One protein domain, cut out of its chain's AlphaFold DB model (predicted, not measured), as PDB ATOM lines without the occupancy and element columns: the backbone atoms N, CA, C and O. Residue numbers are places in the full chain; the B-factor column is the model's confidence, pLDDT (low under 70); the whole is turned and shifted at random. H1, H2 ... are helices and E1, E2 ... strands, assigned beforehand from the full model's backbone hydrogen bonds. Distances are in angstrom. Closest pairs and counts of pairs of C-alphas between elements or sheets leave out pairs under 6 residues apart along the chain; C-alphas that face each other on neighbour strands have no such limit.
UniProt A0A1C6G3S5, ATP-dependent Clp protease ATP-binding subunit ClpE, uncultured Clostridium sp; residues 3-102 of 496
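Overview. This is residues 3 to 102 of the 496 residues of the protein "ATP-dependent Clp protease ATP-binding subunit ClpE" of uncultured Clostridium sp (UniProt A0A1C6G3S5). A strongly twisted sheet of four strands has helices over one face, in two layers: H4 runs along E3 and E4, H2 is near one end of it, and H3 packs on its other half. Short H1 packs on H4, off the sheet. The printed part has 100 residues, with four named helices and four named strands in the order H1 H2 E1 E2 E3 H3 E4 H4. The sheet's order is E1 E2 E3 E4, all antiparallel, and the class is mixed, helices and strands. The whole is compact, with a radius of gyration of the C-alphas of 12.8 A and spans of 37 by 25 by 21 A.

Along the chain. H1 is residues 6 to 9, beginning at C-alpha 6 (-39.434, 4.518, 43.444), and H2 is residues 13 to 20. E1 is residues 31 to 36, E2 45 to 54, 28.3 A long, and E3 57 to 63, 20.4 A. H3 is residues 73 to 81, E4 83 to 86, and H4 89 to 100, 16.2 A, ending at C-alpha 100 (-35.272, 2.329, 48.123).

Arrangement. E1, E2 and E3 form a meander, each strand the antiparallel neighbour of the one before, in two hairpins; N 33 and O 48 are 2.8 A apart, N 49 and O 61 2.8 A. E4 is antiparallel to E3, with N 60 and O 84 2.9 A apart. H4 is on the sheet, along the strands at 9 degrees to E4 on the local plane. H4 touches H3 with residues 95 to 99 alone, about perpendicular at 82 degrees; the closest C-alphas, of Ile 75 and Ile 99, are 6.1 A apart. H4 touches H1 with residues 96 to 100 alone, closest at the C-alphas of Lys 8 and Gly 100, 4.7 A. H2, on the same face as H4, stands up from the sheet at 47 degrees. In H2, H3 and H4 every O i to N i+4 pair is within hydrogen-bond range; H1 is too short for one.

Size, cuts and confidence. The C-alphas of Asp 24 and Ser 69, the two farthest apart, are 38.1 A apart. The printed part has no cut and no long link. Its mean pLDDT is 74.9, with residues 3 to 11, 23 to 28, 64 and 70 to 71 under 70.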
ATOM      1  N   ASP A   3     -41.643   9.230  46.206       62.94
ATOM      2  CA  ASP A   3     -41.356   8.378  47.360       62.94
ATOM      3  C   ASP A   3     -40.041   7.623  47.131       62.94
ATOM      4  O   ASP A   3     -39.745   7.223  46.000       62.94
ATOM      5  N   TYR A   4     -39.246   7.417  48.180       68.50
ATOM      6  CA  TYR A   4     -37.962   6.718  48.070       68.50
ATOM      7  C   TYR A   4     -38.133   5.280  47.533       68.50
ATOM      8  O   TYR A   4     -37.224   4.748  46.896       68.50
ATOM      9  N   GLU A   5     -39.323   4.684  47.696       60.53
ATOM     10  CA  GLU A   5     -39.695   3.376  47.134       60.53
ATOM     11  C   GLU A   5     -39.610   3.316  45.598       60.53
ATOM     12  O   GLU A   5     -39.484   2.230  45.027       60.53
ATOM     13  N   VAL A   6     -39.617   4.461  44.904       64.75
ATOM     14  CA  VAL A   6     -39.434   4.518  43.444       64.75
ATOM     15  C   VAL A   6     -38.083   3.915  43.043       64.75
ATOM     16  O   VAL A   6     -38.015   3.186  42.056       64.75
ATOM     17  N   PHE A   7     -37.028   4.093  43.846       68.00
ATOM     18  CA  PHE A   7     -35.712   3.498  43.572       68.00
ATOM     19  C   PHE A   7     -35.695   1.964  43.678       68.00
ATOM     20  O   PHE A   7     -34.777   1.321  43.169       68.00
ATOM     21  N   LYS A   8     -36.711   1.353  44.300       61.78
ATOM     22  CA  LYS A   8     -36.815  -0.103  44.462       61.78
ATOM     23  C   LYS A   8     -37.268  -0.805  43.182       61.78
ATOM     24  O   LYS A   8     -36.775  -1.889  42.874       61.78
ATOM     25  N   MET A   9     -38.201  -0.204  42.438       55.16
ATOM     26  CA  MET A   9     -38.877  -0.850  41.299       55.16
ATOM     27  C   MET A   9     -38.782  -0.087  39.972       55.16
ATOM     28  O   MET A   9     -39.190  -0.635  38.950       55.16
ATOM     29  N   ALA A  10     -38.245   1.136  39.956       62.31
ATOM     30  CA  ALA A  10     -38.084   1.898  38.722       62.31
ATOM     31  C   ALA A  10     -36.969   1.341  37.824       62.31
ATOM     32  O   ALA A  10     -35.948   0.818  38.290       62.31
ATOM     33  N   ASP A  11     -37.175   1.495  36.517       65.81
ATOM     34  CA  ASP A  11     -36.115   1.390  35.524       65.81
ATOM     35  C   ASP A  11     -35.235   2.645  35.640       65.81
ATOM     36  O   ASP A  11     -35.687   3.762  35.398       65.81
ATOM     37  N   LEU A  12     -33.990   2.468  36.093       74.44
ATOM     38  CA  LEU A  12     -33.046   3.565  36.345       74.44
ATOM     39  C   LEU A  12     -32.243   3.947  35.088       74.44
ATOM     40  O   LEU A  12     -31.322   4.756  35.178       74.44
ATOM     41  N   SER A  13     -32.586   3.394  33.918       71.81
ATOM     42  CA  SER A  13     -31.965   3.737  32.632       71.81
ATOM     43  C   SER A  13     -32.139   5.213  32.259       71.81
ATOM     44  O   SER A  13     -31.170   5.846  31.851       71.81
ATOM     45  N   GLU A  14     -33.311   5.805  32.502       72.06
ATOM     46  CA  GLU A  14     -33.538   7.241  32.265       72.06
ATOM     47  C   GLU A  14     -32.683   8.128  33.188       72.06
ATOM     48  O   GLU A  14     -32.174   9.166  32.764       72.06
ATOM     49  N   LEU A  15     -32.471   7.706  34.444       76.50
ATOM     50  CA  LEU A  15     -31.576   8.397  35.377       76.50
ATOM     51  C   LEU A  15     -30.117   8.278  34.922       76.50
ATOM     52  O   LEU A  15     -29.365   9.242  35.042       76.50
ATOM     53  N   LYS A  16     -29.725   7.120  34.382       78.06
ATOM     54  CA  LYS A  16     -28.389   6.910  33.823       78.06
ATOM     55  C   LYS A  16     -28.119   7.851  32.660       78.06
ATOM     56  O   LYS A  16     -27.129   8.574  32.693       78.06
ATOM     57  N   ASP A  17     -29.031   7.892  31.692       77.94
ATOM     58  CA  ASP A  17     -28.912   8.768  30.530       77.94
ATOM     59  C   ASP A  17     -28.856  10.239  30.970       77.94
ATOM     60  O   ASP A  17     -28.006  10.999  30.505       77.94
ATOM     61  N   ALA A  18     -29.685  10.639  31.945       75.50
ATOM     62  CA  ALA A  18     -29.654  11.983  32.519       75.50
ATOM     63  C   ALA A  18     -28.323  12.304  33.224       75.50
ATOM     64  O   ALA A  18     -27.795  13.405  33.048       75.50
ATOM     65  N   MET A  19     -27.758  11.365  33.989       77.94
ATOM     66  CA  MET A  19     -26.466  11.539  34.661       77.94
ATOM     67  C   MET A  19     -25.292  11.555  33.682       77.94
ATOM     68  O   MET A  19     -24.348  12.313  33.897       77.94
ATOM     69  N   ASP A  20     -25.352  10.794  32.592       78.31
ATOM     70  CA  ASP A  20     -24.322  10.813  31.552       78.31
ATOM     71  C   ASP A  20     -24.343  12.131  30.757       78.31
ATOM     72  O   ASP A  20     -23.285  12.634  30.388       78.31
ATOM     73  N   THR A  21     -25.495  12.809  30.627       76.00
ATOM     74  CA  THR A  21     -25.519  14.187  30.082       76.00
ATOM     75  C   THR A  21     -24.836  15.237  30.972       76.00
ATOM     76  O   THR A  21     -24.644  16.375  30.534       76.00
ATOM     77  N   LEU A  22     -24.496  14.908  32.227       74.12
ATOM     78  CA  LEU A  22     -23.767  15.819  33.120       74.12
ATOM     79  C   LEU A  22     -22.268  15.884  32.801       74.12
ATOM     80  O   LEU A  22     -21.631  16.846  33.227       74.12
ATOM     81  N   ASP A  23     -21.718  14.935  32.034       69.38
ATOM     82  CA  ASP A  23     -20.309  14.969  31.607       69.38
ATOM     83  C   ASP A  23     -19.995  16.193  30.731       69.38
ATOM     84  O   ASP A  23     -18.895  16.742  30.792       69.38
ATOM     85  N   ASP A  24     -20.983  16.657  29.961       63.53
ATOM     86  CA  ASP A  24     -20.859  17.782  29.029       63.53
ATOM     87  C   ASP A  24     -21.239  19.143  29.656       63.53
ATOM     88  O   ASP A  24     -21.289  20.168  28.967       63.53
ATOM     89  N   LYS A  25     -21.539  19.183  30.963       66.88
ATOM     90  CA  LYS A  25     -21.992  20.387  31.686       66.88
ATOM     91  C   LYS A  25     -20.891  20.988  32.578       66.88
ATOM     92  O   LYS A  25     -19.952  20.300  32.965       66.88
ATOM     93  N   PRO A  26     -20.973  22.292  32.922       58.72
ATOM     94  CA  PRO A  26     -20.004  22.939  33.808       58.72
ATOM     95  C   PRO A  26     -19.920  22.269  35.190       58.72
ATOM     96  O   PRO A  26     -20.907  21.749  35.712       58.72
ATOM     97  N   ILE A  27     -18.729  22.335  35.797       58.59
ATOM     98  CA  ILE A  27     -18.416  21.764  37.117       58.59
ATOM     99  C   ILE A  27     -19.427  22.273  38.158       58.59
ATOM    100  O   ILE A  27     -19.554  23.479  38.361       58.59
ATOM    101  N   GLY A  28     -20.134  21.347  38.816       59.38
ATOM    102  CA  GLY A  28     -21.165  21.646  39.824       59.38
ATOM    103  C   GLY A  28     -22.612  21.459  39.353       59.38
ATOM    104  O   GLY A  28     -23.531  21.662  40.144       59.38
ATOM    105  N   ALA A  29     -22.836  21.049  38.098       71.38
ATOM    106  CA  ALA A  29     -24.161  20.653  37.632       71.38
ATOM    107  C   ALA A  29     -24.675  19.426  38.408       71.38
ATOM    108  O   ALA A  29     -23.991  18.407  38.523       71.38
ATOM    109  N   THR A  30     -25.888  19.546  38.936       80.50
ATOM    110  CA  THR A  30     -26.569  18.524  39.733       80.50
ATOM    111  C   THR A  30     -27.910  18.184  39.101       80.50
ATOM    112  O   THR A  30     -28.503  19.003  38.392       80.50
ATOM    113  N   TYR A  31     -28.355  16.948  39.296       79.56
ATOM    114  CA  TYR A  31     -29.711  16.530  38.974       79.56
ATOM    115  C   TYR A  31     -30.481  16.367  40.279       79.56
ATOM    116  O   TYR A  31     -30.148  15.512  41.100       79.56
ATOM    117  N   ASP A  32     -31.478  17.221  40.473       81.88
ATOM    118  CA  ASP A  32     -32.155  17.388  41.753       81.88
ATOM    119  C   ASP A  32     -33.500  16.673  41.744       81.88
ATOM    120  O   ASP A  32     -34.278  16.769  40.792       81.88
ATOM    121  N   TYR A  33     -33.785  15.967  42.831       78.56
ATOM    122  CA  TYR A  33     -34.995  15.185  42.974       78.56
ATOM    123  C   TYR A  33     -35.596  15.376  44.360       78.56
ATOM    124  O   TYR A  33     -35.000  15.020  45.376       78.56
ATOM    125  N   GLU A  34     -36.800  15.936  44.413       77.31
ATOM    126  CA  GLU A  34     -37.551  16.038  45.661       77.31
ATOM    127  C   GLU A  34     -37.996  14.649  46.114       77.31
ATOM    128  O   GLU A  34     -38.887  14.040  45.505       77.31
ATOM    129  N   CYS A  35     -37.403  14.171  47.201       74.88
ATOM    130  CA  CYS A  35     -37.642  12.851  47.750       74.88
ATOM    131  C   CYS A  35     -38.275  12.945  49.138       74.88
ATOM    132  O   CYS A  35     -37.931  13.805  49.953       74.88
ATOM    133  N   ARG A  36     -39.176  12.011  49.429       77.25
ATOM    134  CA  ARG A  36     -39.621  11.733  50.793       77.25
ATOM    135  C   ARG A  36     -38.943  10.445  51.255       77.25
ATOM    136  O   ARG A  36     -39.154   9.418  50.629       77.25
ATOM    137  N   LEU A  37     -38.129  10.508  52.309       77.00
ATOM    138  CA  LEU A  37     -37.414   9.361  52.887       77.00
ATOM    139  C   LEU A  37     -38.277   8.572  53.899       77.00
ATOM    140  O   LEU A  37     -39.466   8.859  54.095       77.00
ATOM    141  N   THR A  38     -37.677   7.554  54.528       75.12
ATOM    142  CA  THR A  38     -38.331   6.659  55.499       75.12
ATOM    143  C   THR A  38     -38.814   7.397  56.749       75.12
ATOM    144  O   THR A  38     -38.396   8.516  57.044       75.12
ATOM    145  N   GLU A  39     -39.701   6.760  57.518       71.56
ATOM    146  CA  GLU A  39     -40.248   7.331  58.760       71.56
ATOM    147  C   GLU A  39     -39.180   7.571  59.836       71.56
ATOM    148  O   GLU A  39     -39.371   8.412  60.710       71.56
ATOM    149  N   SER A  40     -38.039   6.888  59.730       75.31
ATOM    150  CA  SER A  40     -36.889   7.052  60.620       75.31
ATOM    151  C   SER A  40     -35.973   8.232  60.251       75.31
ATOM    152  O   SER A  40     -34.907   8.365  60.852       75.31
ATOM    153  N   CYS A  41     -36.340   9.062  59.261       77.94
ATOM    154  CA  CYS A  41     -35.574  10.233  58.814       77.94
ATOM    155  C   CYS A  41     -36.191  11.559  59.297       77.94
ATOM    156  O   CYS A  41     -37.389  11.794  59.125       77.94
ATOM    157  N   ILE A  42     -35.365  12.466  59.833       74.06
ATOM    158  CA  ILE A  42     -35.779  13.810  60.275       74.06
ATOM    159  C   ILE A  42     -34.802  14.872  59.728       74.06
ATOM    160  O   ILE A  42     -33.649  14.877  60.157       74.06
ATOM    161  N   PRO A  43     -35.225  15.805  58.849       74.94
ATOM    162  CA  PRO A  43     -36.542  15.902  58.218       74.94
ATOM    163  C   PRO A  43     -36.761  14.806  57.163       74.94
ATOM    164  O   PRO A  43     -35.822  14.306  56.551       74.94
ATOM    165  N   ARG A  44     -38.028  14.433  56.949       74.19
ATOM    166  CA  ARG A  44     -38.417  13.357  56.021       74.19
ATOM    167  C   ARG A  44     -38.442  13.807  54.559       74.19
ATOM    168  O   ARG A  44     -38.282  12.989  53.660       74.19
ATOM    169  N   GLU A  45     -38.688  15.088  54.323       79.75
ATOM    170  CA  GLU A  45     -38.752  15.684  52.990       79.75
ATOM    171  C   GLU A  45     -37.438  16.406  52.719       79.75
ATOM    172  O   GLU A  45     -37.059  17.308  53.466       79.75
ATOM    173  N   LEU A  46     -36.734  15.977  51.675       82.31
ATOM    174  CA  LEU A  46     -35.458  16.561  51.290       82.31
ATOM    175  C   LEU A  46     -35.234  16.478  49.783       82.31
ATOM    176  O   LEU A  46     -35.887  15.718  49.067       82.31
ATOM    177  N   THR A  47     -34.292  17.272  49.294       80.31
ATOM    178  CA  THR A  47     -33.855  17.209  47.902       80.31
ATOM    179  C   THR A  47     -32.631  16.317  47.818       80.31
ATOM    180  O   THR A  47     -31.590  16.598  48.413       80.31
ATOM    181  N   VAL A  48     -32.768  15.225  47.081       81.19
ATOM    182  CA  VAL A  48     -31.691  14.307  46.740       81.19
ATOM    183  C   VAL A  48     -31.028  14.838  45.474       81.19
ATOM    184  O   VAL A  48     -31.677  14.956  44.437       81.19
ATOM    185  N   LYS A  49     -29.750  15.192  45.567       85.19
ATOM    186  CA  LYS A  49     -28.977  15.790  44.480       85.19
ATOM    187  C   LYS A  49     -27.944  14.791  43.974       85.19
ATOM    188  O   LYS A  49     -27.113  14.286  44.733       85.19
ATOM    189  N   PHE A  50     -27.996  14.513  42.681       86.31
ATOM    190  CA  PHE A  50     -27.084  13.614  41.988       86.31
ATOM    191  C   PHE A  50     -26.016  14.411  41.256       86.31
ATOM    192  O   PHE A  50     -26.330  15.382  40.569       86.31
ATOM    193  N   TRP A  51     -24.755  14.000  41.362       84.62
ATOM    194  CA  TRP A  51     -23.670  14.640  40.620       84.62
ATOM    195  C   TRP A  51     -22.645  13.630  40.127       84.62
ATOM    196  O   TRP A  51     -22.602  12.482  40.571       84.62
ATOM    197  N   LYS A  52     -21.788  14.082  39.212       80.00
ATOM    198  CA  LYS A  52     -20.734  13.269  38.613       80.00
ATOM    199  C   LYS A  52     -19.363  13.890  38.930       80.00
ATOM    200  O   LYS A  52     -18.991  14.884  38.316       80.00
ATOM    201  N   PRO A  53     -18.617  13.381  39.937       71.81
ATOM    202  CA  PRO A  53     -17.290  13.913  40.269       71.81
ATOM    203  C   PRO A  53     -16.236  13.715  39.165       71.81
ATOM    204  O   PRO A  53     -15.250  14.442  39.114       71.81
ATOM    205  N   SER A  54     -16.408  12.690  38.328       74.62
ATOM    206  CA  SER A  54     -15.548  12.327  37.196       74.62
ATOM    207  C   SER A  54     -16.332  11.413  36.240       74.62
ATOM    208  O   SER A  54     -17.295  10.795  36.703       74.62
ATOM    209  N   PRO A  55     -15.926  11.242  34.965       72.75
ATOM    210  CA  PRO A  55     -16.721  10.555  33.933       72.75
ATOM    211  C   PRO A  55     -17.186   9.126  34.259       72.75
ATOM    212  O   PRO A  55     -18.141   8.636  33.666       72.75
ATOM    213  N   ASN A  56     -16.555   8.459  35.231       73.94
ATOM    214  CA  ASN A  56     -16.914   7.099  35.649       73.94
ATOM    215  C   ASN A  56     -17.394   6.991  37.105       73.94
ATOM    216  O   ASN A  56     -17.688   5.890  37.559       73.94
ATOM    217  N   THR A  57     -17.493   8.099  37.840       78.62
ATOM    218  CA  THR A  57     -17.893   8.090  39.256       78.62
ATOM    219  C   THR A  57     -19.216   8.805  39.449       78.62
ATOM    220  O   THR A  57     -19.400   9.878  38.884       78.62
ATOM    221  N   TYR A  58     -20.069   8.282  40.320       81.75
ATOM    222  CA  TYR A  58     -21.413   8.796  40.580       81.75
ATOM    223  C   TYR A  58     -21.525   9.209  42.048       81.75
ATOM    224  O   TYR A  58     -20.994   8.529  42.928       81.75
ATOM    225  N   GLY A  59     -22.161  10.344  42.315       83.88
ATOM    226  CA  GLY A  59     -22.275  10.934  43.645       83.88
ATOM    227  C   GLY A  59     -23.715  11.264  44.014       83.88
ATOM    228  O   GLY A  59     -24.532  11.585  43.147       83.88
ATOM    229  N   LEU A  60     -24.006  11.194  45.311       84.75
ATOM    230  CA  LEU A  60     -25.307  11.498  45.894       84.75
ATOM    231  C   LEU A  60     -25.173  12.294  47.193       84.75
ATOM    232  O   LEU A  60     -24.415  11.893  48.071       84.75
ATOM    233  N   PHE A  61     -25.914  13.394  47.334       84.38
ATOM    234  CA  PHE A  61     -26.007  14.179  48.572       84.38
ATOM    235  C   PHE A  61     -27.429  14.678  48.794       84.38
ATOM    236  O   PHE A  61     -28.254  14.666  47.881       84.38
ATOM    237  N   THR A  62     -27.725  15.099  50.019       79.69
ATOM    238  CA  THR A  62     -29.070  15.511  50.434       79.69
ATOM    239  C   THR A  62     -29.071  16.913  51.013       79.69
ATOM    240  O   THR A  62     -28.160  17.275  51.756       79.69
ATOM    241  N   ASP A  63     -30.120  17.672  50.715       75.69
ATOM    242  CA  ASP A  63     -30.319  19.039  51.189       75.69
ATOM    243  C   ASP A  63     -31.795  19.238  51.592       75.69
ATOM    244  O   ASP A  63     -32.672  19.084  50.732       75.69
ATOM    245  N   PRO A  64     -32.119  19.530  52.867       68.50
ATOM    246  CA  PRO A  64     -31.213  19.714  54.009       68.50
ATOM    247  C   PRO A  64     -30.603  18.394  54.519       68.50
ATOM    248  O   PRO A  64     -31.042  17.302  54.156       68.50
ATOM    249  N   HIS A  65     -29.597  18.485  55.398       79.50
ATOM    250  CA  HIS A  65     -29.110  17.320  56.144       79.50
ATOM    251  C   HIS A  65     -30.229  16.717  57.001       79.50
ATOM    252  O   HIS A  65     -31.057  17.441  57.558       79.50
ATOM    253  N   PHE A  66     -30.220  15.393  57.136       79.19
ATOM    254  CA  PHE A  66     -31.217  14.649  57.895       79.19
ATOM    255  C   PHE A  66     -30.553  13.704  58.896       79.19
ATOM    256  O   PHE A  66     -29.462  13.187  58.652       79.19
ATOM    257  N   ALA A  67     -31.219  13.485  60.026       74.38
ATOM    258  CA  ALA A  67     -30.877  12.475  61.015       74.38
ATOM    259  C   ALA A  67     -31.629  11.177  60.708       74.38
ATOM    260  O   ALA A  67     -32.809  11.222  60.355       74.38
ATOM    261  N   TYR A  68     -30.964  10.035  60.875       79.94
ATOM    262  CA  TYR A  68     -31.539   8.718  60.626       79.94
ATOM    263  C   TYR A  68     -31.419   7.788  61.835       79.94
ATOM    264  O   TYR A  68     -30.325   7.572  62.358       79.94
ATOM    265  N   SER A  69     -32.536   7.187  62.255       71.81
ATOM    266  CA  SER A  69     -32.592   6.253  63.392       71.81
ATOM    267  C   SER A  69     -32.959   4.811  63.016       71.81
ATOM    268  O   SER A  69     -33.223   4.005  63.907       71.81
ATOM    269  N   GLY A  70     -33.015   4.479  61.722       69.25
ATOM    270  CA  GLY A  70     -33.424   3.156  61.237       69.25
ATOM    271  C   GLY A  70     -32.261   2.173  61.024       69.25
ATOM    272  O   GLY A  70     -31.106   2.445  61.353       69.25
ATOM    273  N   GLY A  71     -32.578   0.994  60.477       68.38
ATOM    274  CA  GLY A  71     -31.641  -0.130  60.325       68.38
ATOM    275  C   GLY A  71     -30.813  -0.153  59.032       68.38
ATOM    276  O   GLY A  71     -29.937  -1.003  58.887       68.38
ATOM    277  N   ASN A  72     -31.065   0.751  58.085       75.06
ATOM    278  CA  ASN A  72     -30.393   0.757  56.788       75.06
ATOM    279  C   ASN A  72     -29.026   1.448  56.862       75.06
ATOM    280  O   ASN A  72     -28.927   2.666  57.025       75.06
ATOM    281  N   LEU A  73     -27.956   0.668  56.706       71.31
ATOM    282  CA  LEU A  73     -26.581   1.163  56.806       71.31
ATOM    283  C   LEU A  73     -26.253   2.243  55.767       71.31
ATOM    284  O   LEU A  73     -25.507   3.163  56.087       71.31
ATOM    285  N   LEU A  74     -26.816   2.182  54.555       74.56
ATOM    286  CA  LEU A  74     -26.552   3.202  53.535       74.56
ATOM    287  C   LEU A  74     -27.255   4.520  53.846       74.56
ATOM    288  O   LEU A  74     -26.643   5.573  53.689       74.56
ATOM    289  N   ILE A  75     -28.496   4.473  54.337       75.44
ATOM    290  CA  ILE A  75     -29.217   5.680  54.768       75.44
ATOM    291  C   ILE A  75     -28.521   6.295  55.989       75.44
ATOM    292  O   ILE A  75     -28.368   7.512  56.059       75.44
ATOM    293  N   LYS A  76     -28.005   5.463  56.903       75.94
ATOM    294  CA  LYS A  76     -27.193   5.921  58.036       75.94
ATOM    295  C   LYS A  76     -25.892   6.589  57.591       75.94
ATOM    296  O   LYS A  76     -25.604   7.694  58.030       75.94
ATOM    297  N   MET A  77     -25.144   5.978  56.674       73.06
ATOM    298  CA  MET A  77     -23.934   6.602  56.127       73.06
ATOM    299  C   MET A  77     -24.239   7.902  55.377       73.06
ATOM    300  O   MET A  77     -23.472   8.855  55.478       73.06
ATOM    301  N   LEU A  78     -25.359   7.973  54.655       77.75
ATOM    302  CA  LEU A  78     -25.799   9.202  53.996       77.75
ATOM    303  C   LEU A  78     -26.167  10.290  55.021       77.75
ATOM    304  O   LEU A  78     -25.868  11.458  54.797       77.75
ATOM    305  N   SER A  79     -26.755   9.905  56.156       79.19
ATOM    306  CA  SER A  79     -27.061  10.796  57.283       79.19
ATOM    307  C   SER A  79     -25.803  11.294  58.005       79.19
ATOM    308  O   SER A  79     -25.758  12.464  58.361       79.19
ATOM    309  N   ASP A  80     -24.774  10.456  58.172       73.38
ATOM    310  CA  ASP A  80     -23.547  10.804  58.908       73.38
ATOM    311  C   ASP A  80     -22.525  11.575  58.047       73.38
ATOM    312  O   ASP A  80     -21.840  12.478  58.529       73.38
ATOM    313  N   VAL A  81     -22.383  11.197  56.771       75.94
ATOM    314  CA  VAL A  81     -21.356  11.732  55.853       75.94
ATOM    315  C   VAL A  81     -21.920  12.826  54.944       75.94
ATOM    316  O   VAL A  81     -21.161  13.619  54.388       75.94
ATOM    317  N   HIS A  82     -23.247  12.885  54.782       72.06
ATOM    318  CA  HIS A  82     -23.981  13.839  53.935       72.06
ATOM    319  C   HIS A  82     -23.674  13.764  52.428       72.06
ATOM    320  O   HIS A  82     -24.255  14.508  51.639       72.06
ATOM    321  N   ALA A  83     -22.798  12.849  52.012       79.44
ATOM    322  CA  ALA A  83     -22.383  12.633  50.635       79.44
ATOM    323  C   ALA A  83     -21.891  11.189  50.447       79.44
ATOM    324  O   ALA A  83     -21.030  10.721  51.189       79.44
ATOM    325  N   LEU A  84     -22.387  10.491  49.425       79.12
ATOM    326  CA  LEU A  84     -21.923   9.162  49.023       79.12
ATOM    327  C   LEU A  84     -21.332   9.212  47.614       79.12
ATOM    328  O   LEU A  84     -21.877   9.868  46.728       79.12
ATOM    329  N   LYS A  85     -20.226   8.492  47.401       81.94
ATOM    330  CA  LYS A  85     -19.546   8.362  46.107       81.94
ATOM    331  C   LYS A  85     -19.429   6.889  45.727       81.94
ATOM    332  O   LYS A  85     -19.122   6.055  46.571       81.94
ATOM    333  N   PHE A  86     -19.631   6.602  44.448       81.38
ATOM    334  CA  PHE A  86     -19.602   5.265  43.872       81.38
ATOM    335  C   PHE A  86     -18.707   5.243  42.629       81.38
ATOM    336  O   PHE A  86     -18.745   6.164  41.808       81.38
ATOM    337  N   ASP A  87     -17.913   4.182  42.482       75.38
ATOM    338  CA  ASP A  87     -16.859   4.090  41.458       75.38
ATOM    339  C   ASP A  87     -17.341   3.548  40.105       75.38
ATOM    340  O   ASP A  87     -16.601   3.582  39.124       75.38
ATOM    341  N   CYS A  88     -18.572   3.033  40.035       78.81
ATOM    342  CA  CYS A  88     -19.210   2.640  38.782       78.81
ATOM    343  C   CYS A  88     -20.743   2.663  38.896       78.81
ATOM    344  O   CYS A  88     -21.297   2.601  39.998       78.81
ATOM    345  N   TRP A  89     -21.431   2.698  37.747       78.62
ATOM    346  CA  TRP A  89     -22.898   2.739  37.685       78.62
ATOM    347  C   TRP A  89     -23.562   1.556  38.400       78.62
ATOM    348  O   TRP A  89     -24.540   1.741  39.110       78.62
ATOM    349  N   ASN A  90     -23.019   0.343  38.266       77.81
ATOM    350  CA  ASN A  90     -23.635  -0.853  38.846       77.81
ATOM    351  C   ASN A  90     -23.690  -0.787  40.385       77.81
ATOM    352  O   ASN A  90     -24.702  -1.124  40.990       77.81
ATOM    353  N   THR A  91     -22.622  -0.301  41.027       78.75
ATOM    354  CA  THR A  91     -22.582  -0.119  42.488       78.75
ATOM    355  C   THR A  91     -23.480   1.033  42.933       78.75
ATOM    356  O   THR A  91     -24.127   0.945  43.973       78.75
ATOM    357  N   PHE A  92     -23.544   2.100  42.135       80.88
ATOM    358  CA  PHE A  92     -24.433   3.234  42.367       80.88
ATOM    359  C   PHE A  92     -25.914   2.826  42.297       80.88
ATOM    360  O   PHE A  92     -26.689   3.134  43.200       80.88
ATOM    361  N   GLU A  93     -26.292   2.054  41.277       78.88
ATOM    362  CA  GLU A  93     -27.645   1.535  41.087       78.88
ATOM    363  C   GLU A  93     -28.059   0.610  42.240       78.88
ATOM    364  O   GLU A  93     -29.148   0.748  42.795       78.88
ATOM    365  N   GLN A  94     -27.171  -0.298  42.655       77.19
ATOM    366  CA  GLN A  94     -27.401  -1.160  43.818       77.19
ATOM    367  C   GLN A  94     -27.549  -0.348  45.112       77.19
ATOM    368  O   GLN A  94     -28.427  -0.647  45.921       77.19
ATOM    369  N   GLY A  95     -26.748   0.705  45.289       76.75
ATOM    370  CA  GLY A  95     -26.859   1.621  46.424       76.75
ATOM    371  C   GLY A  95     -28.210   2.336  46.477       76.75
ATOM    372  O   GLY A  95     -28.831   2.393  47.536       76.75
ATOM    373  N   LEU A  96     -28.711   2.812  45.334       77.56
ATOM    374  CA  LEU A  96     -30.034   3.437  45.246       77.56
ATOM    375  C   LEU A  96     -31.172   2.458  45.514       77.56
ATOM    376  O   LEU A  96     -32.115   2.808  46.223       77.56
ATOM    377  N   ARG A  97     -31.071   1.222  45.019       77.69
ATOM    378  CA  ARG A  97     -32.058   0.173  45.305       77.69
ATOM    379  C   ARG A  97     -32.125  -0.143  46.798       77.69
ATOM    380  O   ARG A  97     -33.222  -0.234  47.338       77.69
ATOM    381  N   LEU A  98     -30.975  -0.218  47.472       74.81
ATOM    382  CA  LEU A  98     -30.894  -0.418  48.922       74.81
ATOM    383  C   LEU A  98     -31.454   0.771  49.712       74.81
ATOM    384  O   LEU A  98     -32.122   0.565  50.719       74.81
ATOM    385  N   ILE A  99     -31.243   2.009  49.259       76.38
ATOM    386  CA  ILE A  99     -31.911   3.186  49.842       76.38
ATOM    387  C   ILE A  99     -33.434   3.082  49.635       76.38
ATOM    388  O   ILE A  99     -34.200   3.359  50.556       76.38
ATOM    389  N   GLY A 100     -33.872   2.597  48.470       73.44
ATOM    390  CA  GLY A 100     -35.272   2.329  48.123       73.44
ATOM    391  C   GLY A 100     -35.964   1.247  48.965       73.44
ATOM    392  O   GLY A 100     -37.192   1.216  49.038       73.44
ATOM    393  N   GLU A 101     -35.211   0.364  49.625       74.00
ATOM    394  CA  GLU A 101     -35.752  -0.641  50.554       74.00
ATOM    395  C   GLU A 101     -36.123  -0.055  51.925       74.00
ATOM    396  O   GLU A 101     -36.889  -0.664  52.679       74.00
ATOM    397  N   GLY A 102     -35.649   1.157  52.224       70.38
ATOM    398  CA  GLY A 102     -35.993   1.893  53.432       70.38
ATOM    399  C   GLY A 102     -35.473   1.227  54.699       70.38
ATOM    400  O   GLY A 102     -34.360   0.718  54.716       70.38
TER     401      GLY A 102